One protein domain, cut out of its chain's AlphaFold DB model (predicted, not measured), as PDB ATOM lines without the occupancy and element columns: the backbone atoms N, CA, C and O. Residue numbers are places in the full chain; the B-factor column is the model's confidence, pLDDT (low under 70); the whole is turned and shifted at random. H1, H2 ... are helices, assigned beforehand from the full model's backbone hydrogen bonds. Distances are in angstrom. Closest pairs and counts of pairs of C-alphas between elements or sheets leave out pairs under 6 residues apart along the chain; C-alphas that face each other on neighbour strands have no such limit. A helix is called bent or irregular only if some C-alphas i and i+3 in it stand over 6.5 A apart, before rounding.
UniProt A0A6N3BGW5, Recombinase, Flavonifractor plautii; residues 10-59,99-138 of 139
ATOM      1  N   GLU A  10      76.931  53.356  -4.856       73.38
ATOM      2  CA  GLU A  10      77.677  52.130  -4.537       73.38
ATOM      3  C   GLU A  10      78.666  52.306  -3.371       73.38
ATOM      4  O   GLU A  10      79.019  51.341  -2.698       73.38
ATOM      5  N   GLN A  11      79.107  53.537  -3.091       80.94
ATOM      6  CA  GLN A  11      80.004  53.846  -1.977       80.94
ATOM      7  C   GLN A  11      79.253  54.147  -0.671       80.94
ATOM      8  O   GLN A  11      79.874  54.210   0.391       80.94
ATOM      9  N   ALA A  12      77.926  54.311  -0.699       88.25
ATOM     10  CA  ALA A  12      77.154  54.619   0.504       88.25
ATOM     11  C   ALA A  12      77.293  53.550   1.612       88.25
ATOM     12  O   ALA A  12      77.524  53.940   2.761       88.25
ATOM     13  N   PRO A  13      77.250  52.229   1.322       94.00
ATOM     14  CA  PRO A  13      77.404  51.203   2.355       94.00
ATOM     15  C   PRO A  13      78.763  51.260   3.058       94.00
ATOM     16  O   PRO A  13      78.826  51.195   4.285       94.00
ATOM     17  N   ILE A  14      79.853  51.449   2.302       94.81
ATOM     18  CA  ILE A  14      81.200  51.485   2.884       94.81
ATOM     19  C   ILE A  14      81.410  52.728   3.749       94.81
ATOM     20  O   ILE A  14      82.033  52.654   4.804       94.81
ATOM     21  N   ILE A  15      80.844  53.868   3.345       95.88
ATOM     22  CA  ILE A  15      80.897  55.103   4.130       95.88
ATOM     23  C   ILE A  15      80.124  54.929   5.441       95.88
ATOM     24  O   ILE A  15      80.661  55.271   6.491       95.88
ATOM     25  N   ARG A  16      78.910  54.360   5.411       97.12
ATOM     26  CA  ARG A  16      78.130  54.085   6.632       97.12
ATOM     27  C   ARG A  16      78.890  53.169   7.587       97.12
ATOM     28  O   ARG A  16      79.079  53.539   8.741       97.12
ATOM     29  N   TYR A  17      79.453  52.074   7.069       97.56
ATOM     30  CA  TYR A  17      80.315  51.185   7.851       97.56
ATOM     31  C   TYR A  17      81.484  51.933   8.509       97.56
ATOM     32  O   TYR A  17      81.776  51.698   9.678       97.56
ATOM     33  N   ILE A  18      82.150  52.846   7.792       98.44
ATOM     34  CA  ILE A  18      83.255  53.641   8.347       98.44
ATOM     35  C   ILE A  18      82.789  54.479   9.546       98.44
ATOM     36  O   ILE A  18      83.485  54.504  10.563       98.44
ATOM     37  N   TYR A  19      81.637  55.150   9.448       98.56
ATOM     38  CA  TYR A  19      81.085  55.932  10.559       98.56
ATOM     39  C   TYR A  19      80.706  55.036  11.741       98.56
ATOM     40  O   TYR A  19      81.138  55.307  12.863       98.56
ATOM     41  N   ASP A  20      79.981  53.946  11.493       98.56
ATOM     42  CA  ASP A  20      79.532  53.020  12.537       98.56
ATOM     43  C   ASP A  20      80.718  52.377  13.264       98.56
ATOM     44  O   ASP A  20      80.793  52.390  14.492       98.56
ATOM     45  N   ALA A  21      81.705  51.881  12.513       98.62
ATOM     46  CA  ALA A  21      82.913  51.278  13.066       98.62
ATOM     47  C   ALA A  21      83.737  52.282  13.886       98.62
ATOM     48  O   ALA A  21      84.273  51.932  14.941       98.62
ATOM     49  N   TYR A  22      83.836  53.530  13.420       98.69
ATOM     50  CA  TYR A  22      84.549  54.580  14.141       98.69
ATOM     51  C   TYR A  22      83.857  54.930  15.463       98.69
ATOM     52  O   TYR A  22      84.515  55.011  16.502       98.69
ATOM     53  N   LEU A  23      82.528  55.078  15.439       98.62
ATOM     54  CA  LEU A  23      81.711  55.336  16.628       98.62
ATOM     55  C   LEU A  23      81.701  54.151  17.603       98.62
ATOM     56  O   LEU A  23      81.651  54.367  18.811       98.62
ATOM     57  N   ALA A  24      81.855  52.923  17.103       98.38
ATOM     58  CA  ALA A  24      82.069  51.720  17.910       98.38
ATOM     59  C   ALA A  24      83.471  51.639  18.548       98.38
ATOM     60  O   ALA A  24      83.797  50.659  19.212       98.38
ATOM     61  N   GLY A  25      84.319  52.654  18.356       97.31
ATOM     62  CA  GLY A  25      85.614  52.760  19.018       97.31
ATOM     63  C   GLY A  25      86.810  52.348  18.165       97.31
ATOM     64  O   GLY A  25      87.939  52.521  18.626       97.31
ATOM     65  N   LYS A  26      86.634  51.919  16.910       98.31
ATOM     66  CA  LYS A  26      87.778  51.628  16.028       98.31
ATOM     67  C   LYS A  26      88.553  52.900  15.658       98.31
ATOM     68  O   LYS A  26      88.010  54.012  15.627       98.31
ATOM     69  N   THR A  27      89.849  52.765  15.410       97.94
ATOM     70  CA  THR A  27      90.697  53.835  14.862       97.94
ATOM     71  C   THR A  27      90.620  53.876  13.333       97.94
ATOM     72  O   THR A  27      90.072  52.975  12.698       97.94
ATOM     73  N   ALA A  28      91.146  54.940  12.717       97.56
ATOM     74  CA  ALA A  28      91.222  55.015  11.257       97.56
ATOM     75  C   ALA A  28      92.125  53.901  10.695       97.56
ATOM     76  O   ALA A  28      91.860  53.370   9.616       97.56
ATOM     77  N   GLU A  29      93.155  53.531  11.455       97.94
ATOM     78  CA  GLU A  29      94.056  52.415  11.207       97.94
ATOM     79  C   GLU A  29      93.322  51.069  11.245       97.94
ATOM     80  O   GLU A  29      93.389  50.327  10.266       97.94
ATOM     81  N   ASP A  30      92.552  50.793  12.302       98.44
ATOM     82  CA  ASP A  30      91.786  49.540  12.434       98.44
ATOM     83  C   ASP A  30      90.765  49.371  11.303       98.44
ATOM     84  O   ASP A  30      90.573  48.278  10.758       98.44
ATOM     85  N   ILE A  31      90.089  50.465  10.942       98.44
ATOM     86  CA  ILE A  31      89.101  50.470   9.862       98.44
ATOM     87  C   ILE A  31      89.797  50.206   8.529       98.44
ATOM     88  O   ILE A  31      89.364  49.320   7.796       98.44
ATOM     89  N   ALA A  32      90.887  50.919   8.226       97.69
ATOM     90  CA  ALA A  32      91.650  50.707   6.999       97.69
ATOM     91  C   ALA A  32      92.170  49.265   6.896       97.69
ATOM     92  O   ALA A  32      92.015  48.641   5.848       97.69
ATOM     93  N   ALA A  33      92.710  48.714   7.986       97.75
ATOM     94  CA  ALA A  33      93.150  47.323   8.050       97.75
ATOM     95  C   ALA A  33      91.997  46.350   7.763       97.75
ATOM     96  O   ALA A  33      92.153  45.454   6.941       97.75
ATOM     97  N   THR A  34      90.821  46.575   8.363       97.62
ATOM     98  CA  THR A  34      89.636  45.736   8.122       97.62
ATOM     99  C   THR A  34      89.198  45.779   6.656       97.62
ATOM    100  O   THR A  34      88.908  44.742   6.071       97.62
ATOM    101  N   LEU A  35      89.156  46.966   6.040       95.75
ATOM    102  CA  LEU A  35      88.742  47.108   4.640       95.75
ATOM    103  C   LEU A  35      89.749  46.502   3.656       95.75
ATOM    104  O   LEU A  35      89.359  46.007   2.597       95.75
ATOM    105  N   ASN A  36      91.033  46.509   4.013       96.25
ATOM    106  CA  ASN A  36      92.094  45.915   3.202       96.25
ATOM    107  C   ASN A  36      92.079  44.388   3.183       96.25
ATOM    108  O   ASN A  36      92.694  43.816   2.294       96.25
ATOM    109  N   LEU A  37      91.342  43.727   4.080       95.12
ATOM    110  CA  LEU A  37      91.110  42.280   3.983       95.12
ATOM    111  C   LEU A  37      90.315  41.891   2.727       95.12
ATOM    112  O   LEU A  37      90.332  40.732   2.331       95.12
ATOM    113  N   PHE A  38      89.619  42.855   2.120       90.25
ATOM    114  CA  PHE A  38      88.739  42.656   0.969       90.25
ATOM    115  C   PHE A  38      89.096  43.572  -0.214       90.25
ATOM    116  O   PHE A  38      88.271  43.771  -1.102       90.25
ATOM    117  N   SER A  39      90.275  44.209  -0.198       88.88
ATOM    118  CA  SER A  39      90.694  45.169  -1.230       88.88
ATOM    119  C   SER A  39      92.018  44.746  -1.864       88.88
ATOM    120  O   SER A  39      93.041  44.790  -1.187       88.88
ATOM    121  N   ASP A  40      92.011  44.437  -3.163       80.00
ATOM    122  CA  ASP A  40      93.201  43.926  -3.865       80.00
ATOM    123  C   ASP A  40      94.051  45.046  -4.499       80.00
ATOM    124  O   ASP A  40      95.233  45.195  -4.194       80.00
ATOM    125  N   ASP A  41      93.451  45.913  -5.323       83.56
ATOM    126  CA  ASP A  41      94.226  46.843  -6.168       83.56
ATOM    127  C   ASP A  41      94.442  48.239  -5.563       83.56
ATOM    128  O   ASP A  41      95.320  49.001  -5.978       83.56
ATOM    129  N   ARG A  42      93.584  48.643  -4.618       87.75
ATOM    130  CA  ARG A  42      93.563  50.012  -4.072       87.75
ATOM    131  C   ARG A  42      93.398  49.988  -2.557       87.75
ATOM    132  O   ARG A  42      92.286  50.211  -2.070       87.75
ATOM    133  N   PRO A  43      94.491  49.775  -1.808       91.81
ATOM    134  CA  PRO A  43      94.413  49.670  -0.365       91.81
ATOM    135  C   PRO A  43      93.897  50.971   0.260       91.81
ATOM    136  O   PRO A  43      94.309  52.090  -0.075       91.81
ATOM    137  N   TRP A  44      92.993  50.809   1.213       95.88
ATOM    138  CA  TRP A  44      92.542  51.832   2.133       95.88
ATOM    139  C   TRP A  44      93.698  52.294   3.004       95.88
ATOM    140  O   TRP A  44      94.383  51.510   3.659       95.88
ATOM    141  N   LYS A  45      93.895  53.609   3.021       96.62
ATOM    142  CA  LYS A  45      94.851  54.275   3.899       96.62
ATOM    143  C   LYS A  45      94.090  54.969   5.029       96.62
ATOM    144  O   LYS A  45      93.030  55.539   4.747       96.62
ATOM    145  N   PRO A  46      94.627  55.025   6.260       97.31
ATOM    146  CA  PRO A  46      93.982  55.723   7.377       97.31
ATOM    147  C   PRO A  46      93.618  57.176   7.042       97.31
ATOM    148  O   PRO A  46      92.535  57.645   7.378       97.31
ATOM    149  N   GLN A  47      94.447  57.867   6.250       97.00
ATOM    150  CA  GLN A  47      94.185  59.243   5.809       97.00
ATOM    151  C   GLN A  47      92.912  59.366   4.957       97.00
ATOM    152  O   GLN A  47      92.244  60.400   4.982       97.00
ATOM    153  N   ARG A  48      92.559  58.322   4.193       95.81
ATOM    154  CA  ARG A  48      91.308  58.288   3.424       95.81
ATOM    155  C   ARG A  48      90.107  58.132   4.353       95.81
ATOM    156  O   ARG A  48      89.096  58.791   4.130       95.81
ATOM    157  N   ILE A  49      90.235  57.313   5.396       97.75
ATOM    158  CA  ILE A  49      89.215  57.163   6.441       97.75
ATOM    159  C   ILE A  49      89.013  58.494   7.175       97.75
ATOM    160  O   ILE A  49      87.888  58.969   7.289       97.75
ATOM    161  N   ASP A  50      90.099  59.163   7.566       97.44
ATOM    162  CA  ASP A  50      90.050  60.491   8.187       97.44
ATOM    163  C   ASP A  50      89.381  61.543   7.300       97.44
ATOM    164  O   ASP A  50      88.598  62.362   7.783       97.44
ATOM    165  N   TYR A  51      89.670  61.530   5.999       95.56
ATOM    166  CA  TYR A  51      89.004  62.415   5.049       95.56
ATOM    167  C   TYR A  51      87.493  62.161   5.009       95.56
ATOM    168  O   TYR A  51      86.714  63.113   5.024       95.56
ATOM    169  N   ILE A  52      87.072  60.892   4.999       96.62
ATOM    170  CA  ILE A  52      85.650  60.525   5.020       96.62
ATOM    171  C   ILE A  52      84.979  61.015   6.298       96.62
ATOM    172  O   ILE A  52      83.933  61.657   6.237       96.62
ATOM    173  N   LEU A  53      85.622  60.790   7.440       97.88
ATOM    174  CA  LEU A  53      85.111  61.189   8.746       97.88
ATOM    175  C   LEU A  53      85.095  62.706   8.969       97.88
ATOM    176  O   LEU A  53      84.532  63.134   9.961       97.88
ATOM    177  N   THR A  54      85.732  63.532   8.132       95.62
ATOM    178  CA  THR A  54      85.824  64.998   8.345       95.62
ATOM    179  C   THR A  54      85.165  65.832   7.256       95.62
ATOM    180  O   THR A  54      85.112  67.057   7.360       95.62
ATOM    181  N   ASN A  55      84.686  65.200   6.188       94.38
ATOM    182  CA  ASN A  55      84.083  65.904   5.071       94.38
ATOM    183  C   ASN A  55      82.568  66.008   5.263       94.38
ATOM    184  O   ASN A  55      81.850  65.014   5.183       94.38
ATOM    185  N   GLU A  56      82.091  67.235   5.447       95.19
ATOM    186  CA  GLU A  56      80.689  67.577   5.717       95.19
ATOM    187  C   GLU A  56      79.754  67.137   4.583       95.19
ATOM    188  O   GLU A  56      78.552  66.979   4.774       95.19
ATOM    189  N   ARG A  57      80.300  66.871   3.392       93.88
ATOM    190  CA  ARG A  57      79.509  66.390   2.258       93.88
ATOM    191  C   ARG A  57      78.893  65.026   2.510       93.88
ATOM    192  O   ARG A  57      77.838  64.750   1.955       93.88
ATOM    193  N   TYR A  58      79.478  64.190   3.365       95.06
ATOM    194  CA  TYR A  58      78.847  62.914   3.709       95.06
ATOM    195  C   TYR A  58      77.587  63.087   4.569       95.06
ATOM    196  O   TYR A  58      76.733  62.205   4.536       95.06
ATOM    197  N   SER A  59      77.423  64.234   5.242       96.06
ATOM    198  CA  SER A  59      76.179  64.636   5.914       96.06
ATOM    199  C   SER A  59      75.319  65.612   5.101       96.06
ATOM    200  O   SER A  59      74.385  66.209   5.629       96.06
ATOM    201  N   GLN A  99      73.274  64.223   9.965       97.38
ATOM    202  CA  GLN A  99      74.074  65.256  10.623       97.38
ATOM    203  C   GLN A  99      74.465  64.838  12.052       97.38
ATOM    204  O   GLN A  99      75.612  65.005  12.445       97.38
ATOM    205  N   GLU A 100      73.559  64.178  12.778       98.19
ATOM    206  CA  GLU A 100      73.821  63.649  14.121       98.19
ATOM    207  C   GLU A 100      74.969  62.620  14.152       98.19
ATOM    208  O   GLU A 100      75.828  62.674  15.032       98.19
ATOM    209  N   ILE A 101      75.020  61.689  13.189       98.50
ATOM    210  CA  ILE A 101      76.112  60.704  13.088       98.50
ATOM    211  C   ILE A 101      77.441  61.411  12.800       98.50
ATOM    212  O   ILE A 101      78.468  61.080  13.401       98.50
ATOM    213  N   PHE A 102      77.423  62.399  11.904       98.25
ATOM    214  CA  PHE A 102      78.604  63.194  11.582       98.25
ATOM    215  C   PHE A 102      79.135  63.953  12.804       98.25
ATOM    216  O   PHE A 102      80.339  63.912  13.078       98.25
ATOM    217  N   ASP A 103      78.245  64.589  13.563       98.25
ATOM    218  CA  ASP A 103      78.594  65.373  14.747       98.25
ATOM    219  C   ASP A 103      79.153  64.492  15.865       98.25
ATOM    220  O   ASP A 103      80.229  64.785  16.392       98.25
ATOM    221  N   LYS A 104      78.529  63.338  16.142       98.69
ATOM    222  CA  LYS A 104      79.071  62.343  17.089       98.69
ATOM    223  C   LYS A 104      80.483  61.900  16.701       98.69
ATOM    224  O   LYS A 104      81.354  61.755  17.565       98.69
ATOM    225  N   ALA A 105      80.742  61.710  15.406       98.44
ATOM    226  CA  ALA A 105      82.075  61.360  14.930       98.44
ATOM    227  C   ALA A 105      83.072  62.516  15.138       98.44
ATOM    228  O   ALA A 105      84.198  62.260  15.573       98.44
ATOM    229  N   GLN A 106      82.675  63.775  14.903       98.31
ATOM    230  CA  GLN A 106      83.525  64.942  15.195       98.31
ATOM    231  C   GLN A 106      83.847  65.056  16.687       98.31
ATOM    232  O   GLN A 106      85.000  65.295  17.050       98.31
ATOM    233  N   GLU A 107      82.859  64.854  17.557       98.25
ATOM    234  CA  GLU A 107      83.054  64.890  19.007       98.25
ATOM    235  C   GLU A 107      84.033  63.813  19.475       98.25
ATOM    236  O   GLU A 107      84.962  64.106  20.232       98.25
ATOM    237  N   LEU A 108      83.883  62.576  18.993       98.00
ATOM    238  CA  LEU A 108      84.809  61.493  19.321       98.00
ATOM    239  C   LEU A 108      86.232  61.799  18.827       98.00
ATOM    240  O   LEU A 108      87.200  61.578  19.559       98.00
ATOM    241  N   ARG A 109      86.372  62.354  17.615       96.69
ATOM    242  CA  ARG A 109      87.669  62.804  17.079       96.69
ATOM    243  C   ARG A 109      88.310  63.857  17.975       96.69
ATOM    244  O   ARG A 109      89.495  63.738  18.288       96.69
ATOM    245  N   LYS A 110      87.534  64.857  18.398       95.56
ATOM    246  CA  LYS A 110      87.986  65.922  19.299       95.56
ATOM    247  C   LYS A 110      88.463  65.344  20.632       95.56
ATOM    248  O   LYS A 110      89.610  65.582  20.995       95.56
ATOM    249  N   LYS A 111      87.660  64.489  21.274       95.56
ATOM    250  CA  LYS A 111      88.029  63.807  22.530       95.56
ATOM    251  C   LYS A 111      89.327  63.006  22.395       95.56
ATOM    252  O   LYS A 111      90.204  63.083  23.249       95.56
ATOM    253  N   ARG A 112      89.493  62.254  21.300       94.19
ATOM    254  CA  ARG A 112      90.731  61.499  21.033       94.19
ATOM    255  C   ARG A 112      91.946  62.407  20.859       94.19
ATOM    256  O   ARG A 112      93.034  62.044  21.297       94.19
ATOM    257  N   TRP A 113      91.778  63.558  20.212       90.12
ATOM    258  CA  TRP A 113      92.852  64.536  20.054       90.12
ATOM    259  C   TRP A 113      93.229  65.189  21.389       90.12
ATOM    260  O   TRP A 113      94.411  65.244  21.712       90.12
ATOM    261  N   GLU A 114      92.246  65.591  22.195       90.31
ATOM    262  CA  GLU A 114      92.466  66.159  23.533       90.31
ATOM    263  C   GLU A 114      93.193  65.164  24.448       90.31
ATOM    264  O   GLU A 114      94.215  65.500  25.041       90.31
ATOM    265  N   ASN A 115      92.766  63.899  24.468       87.25
ATOM    266  CA  ASN A 115      93.433  62.852  25.249       87.25
ATOM    267  C   ASN A 115      94.895  62.629  24.824       87.25
ATOM    268  O   ASN A 115      95.743  62.328  25.662       87.25
ATOM    269  N   ARG A 116      95.215  62.798  23.531       81.50
ATOM    270  CA  ARG A 116      96.599  62.723  23.028       81.50
ATOM    271  C   ARG A 116      97.461  63.907  23.453       81.50
ATOM    272  O   ARG A 116      98.674  63.754  23.446       81.50
ATOM    273  N   LEU A 117      96.879  65.060  23.776       78.06
ATOM    274  CA  LEU A 117      97.629  66.203  24.306       78.06
ATOM    275  C   LEU A 117      97.907  66.054  25.799       78.06
ATOM    276  O   LEU A 117      98.981  66.416  26.255       78.06
ATOM    277  N   VAL A 118      96.967  65.469  26.540       69.75
ATOM    278  CA  VAL A 118      97.097  65.274  27.989       69.75
ATOM    279  C   VAL A 118      98.045  64.112  28.331       69.75
ATOM    280  O   VAL A 118      98.776  64.175  29.316       69.75
ATOM    281  N   ALA A 119      98.076  63.043  27.526       60.69
ATOM    282  CA  ALA A 119      98.889  61.856  27.818       60.69
ATOM    283  C   ALA A 119     100.423  62.094  27.860       60.69
ATOM    284  O   ALA A 119     101.060  61.564  28.774       60.69
ATOM    285  N   PRO A 120     101.040  62.872  26.944       59.00
ATOM    286  CA  PRO A 120     102.452  63.246  27.030       59.00
ATOM    287  C   PRO A 120     102.776  64.007  28.317       59.00
ATOM    288  O   PRO A 120     103.758  63.683  28.981       59.00
ATOM    289  N   ASP A 121     101.917  64.954  28.705       60.50
ATOM    290  CA  ASP A 121     102.128  65.785  29.893       60.50
ATOM    291  C   ASP A 121     102.023  64.960  31.183       60.50
ATOM    292  O   ASP A 121     102.864  65.112  32.070       60.50
ATOM    293  N   ILE A 122     101.070  64.018  31.271       60.88
ATOM    294  CA  ILE A 122     100.958  63.068  32.399       60.88
ATOM    295  C   ILE A 122     102.198  62.166  32.493       60.88
ATOM    296  O   ILE A 122     102.680  61.873  33.588       60.88
ATOM    297  N   PHE A 123     102.723  61.703  31.355       60.19
ATOM    298  CA  PHE A 123     103.901  60.836  31.342       60.19
ATOM    299  C   PHE A 123     105.162  61.587  31.794       60.19
ATOM    300  O   PHE A 123     105.911  61.076  32.626       60.19
ATOM    301  N   ILE A 124     105.364  62.813  31.303       61.94
ATOM    302  CA  ILE A 124     106.483  63.678  31.703       61.94
ATOM    303  C   ILE A 124     106.396  64.030  33.193       61.94
ATOM    304  O   ILE A 124     107.390  63.921  33.911       61.94
ATOM    305  N   SER A 125     105.212  64.403  33.685       65.69
ATOM    306  CA  SER A 125     105.031  64.767  35.098       65.69
ATOM    307  C   SER A 125     105.257  63.583  36.044       65.69
ATOM    308  O   SER A 125     105.990  63.733  37.019       65.69
ATOM    309  N   ARG A 126     104.767  62.378  35.713       67.75
ATOM    310  CA  ARG A 126     105.056  61.159  36.499       67.75
ATOM    311  C   ARG A 126     106.537  60.778  36.523       67.75
ATOM    312  O   ARG A 126     107.027  60.311  37.547       67.75
ATOM    313  N   GLN A 127     107.253  60.947  35.408       62.81
ATOM    314  CA  GLN A 127     108.699  60.686  35.361       62.81
ATOM    315  C   GLN A 127     109.474  61.662  36.258       62.81
ATOM    316  O   GLN A 127     110.401  61.247  36.953       62.81
ATOM    317  N   ASN A 128     109.065  62.933  36.293       68.69
ATOM    318  CA  ASN A 128     109.670  63.939  37.163       68.69
ATOM    319  C   ASN A 128     109.408  63.653  38.651       68.69
ATOM    320  O   ASN A 128     110.355  63.680  39.432       68.69
ATOM    321  N   GLU A 129     108.175  63.305  39.038       79.31
ATOM    322  CA  GLU A 129     107.848  62.922  40.424       79.31
ATOM    323  C   GLU A 129     108.661  61.710  40.897       79.31
ATOM    324  O   GLU A 129     109.221  61.725  41.993       79.31
ATOM    325  N   LEU A 130     108.787  60.672  40.061       73.00
ATOM    326  CA  LEU A 130     109.583  59.488  40.392       73.00
ATOM    327  C   LEU A 130     111.074  59.836  40.542       73.00
ATOM    328  O   LEU A 130     111.745  59.342  41.450       73.00
ATOM    329  N   ALA A 131     111.599  60.707  39.675       73.44
ATOM    330  CA  ALA A 131     112.976  61.178  39.763       73.44
ATOM    331  C   ALA A 131     113.231  62.000  41.040       73.44
ATOM    332  O   ALA A 131     114.300  61.869  41.640       73.44
ATOM    333  N   GLU A 132     112.271  62.817  41.481       81.56
ATOM    334  CA  GLU A 132     112.361  63.544  42.752       81.56
ATOM    335  C   GLU A 132     112.276  62.614  43.964       81.56
ATOM    336  O   GLU A 132     113.108  62.721  44.867       81.56
ATOM    337  N   GLN A 133     111.363  61.640  43.959       82.75
ATOM    338  CA  GLN A 133     111.261  60.634  45.023       82.75
ATOM    339  C   GLN A 133     112.557  59.819  45.170       82.75
ATOM    340  O   GLN A 133     113.033  59.608  46.284       82.75
ATOM    341  N   LEU A 134     113.180  59.418  44.056       73.81
ATOM    342  CA  LEU A 134     114.459  58.697  44.064       73.81
ATOM    343  C   LEU A 134     115.640  59.556  44.543       73.81
ATOM    344  O   LEU A 134     116.604  59.009  45.082       73.81
ATOM    345  N   ARG A 135     115.596  60.880  44.345       76.69
ATOM    346  CA  ARG A 135     116.595  61.811  44.900       76.69
ATOM    347  C   ARG A 135     116.403  62.006  46.400       76.69
ATOM    348  O   ARG A 135     117.389  61.990  47.126       76.69
ATOM    349  N   ALA A 136     115.157  62.141  46.854       79.94
ATOM    350  CA  ALA A 136     114.824  62.290  48.268       79.94
ATOM    351  C   ALA A 136     115.152  61.028  49.087       79.94
ATOM    352  O   ALA A 136     115.588  61.141  50.223       79.94
ATOM    353  N   ALA A 137     115.002  59.838  48.498       78.25
ATOM    354  CA  ALA A 137     115.301  58.559  49.149       78.25
ATOM    355  C   ALA A 137     116.801  58.183  49.180       78.25
ATOM    356  O   ALA A 137     117.153  57.139  49.726       78.25
ATOM    357  N   LYS A 138     117.682  58.980  48.557       65.06
ATOM    358  CA  LYS A 138     119.148  58.787  48.568       65.06
ATOM    359  C   LYS A 138     119.878  59.673  49.595       65.06
ATOM    360  O   LYS A 138     121.109  59.713  49.573       65.06
TER     361      LYS A 138
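AT A GLANCE: This is residues 10 to 59 and 99 to 138 of the 139 residues of the protein "Recombinase" of Flavonifractor plautii (UniProt A0A6N3BGW5). One long helix, H5, packs with its beginning on a small compact body of four shorter helices, H1 to H4, and sticks out from it as a free arm over residues 113 to 136. The arm makes the length; a loop, residues 37 to 42, also sticks out from the body. The printed part has 90 residues with five named helices, H1 to H5 in chain order, and no named strand: all helix. The whole is extended, with a radius of gyration of the C-alphas of 19.2 A and spans of 67 by 32 by 18 A.

IN THESE COORDINATES: H5, residues 99 to 136, is 55.6 A long, from C-alpha 99 at (74.074, 65.256, 10.623) to C-alpha 136 at (114.824, 62.290, 48.268). H1, residues 10 to 23, is 21.8 A long and only just irregular: C-alphas 10 and 13 are 7.0 A apart. H2 is residues 28 to 36, 12.2 A; H3 is residues 46 to 54, 12.4 A; H4 is residues 56 to 59, 5.4 A.

HOW THE PARTS SIT: H5 touches H1 with residues 101 to 108 alone, closest C-alphas Ala 105 and Leu 23, 6.3 A. H5 touches H3 at a steep tilt of 58 degrees, closest C-alphas Ala 105 and Leu 53, 6.9 A. H5 touches H4, closest C-alphas Gln 99 and Ser 59, 5.2 A. H1 and H2 form a hairpin, opposite ways at a steep tilt of 41 degrees. H2 and H5 are apart. Every O i to N i+4 pair is within hydrogen-bond range in H2 and H3, 9 of 10 in H1 and 32 of 34 in H5; H4 is too short for one.

THE WHOLE: Residues 60 to 98 are not printed; C-alphas 59 and 99 are 5.2 A apart across this cut. Residues 118 to 128 and 138 have pLDDT under 70.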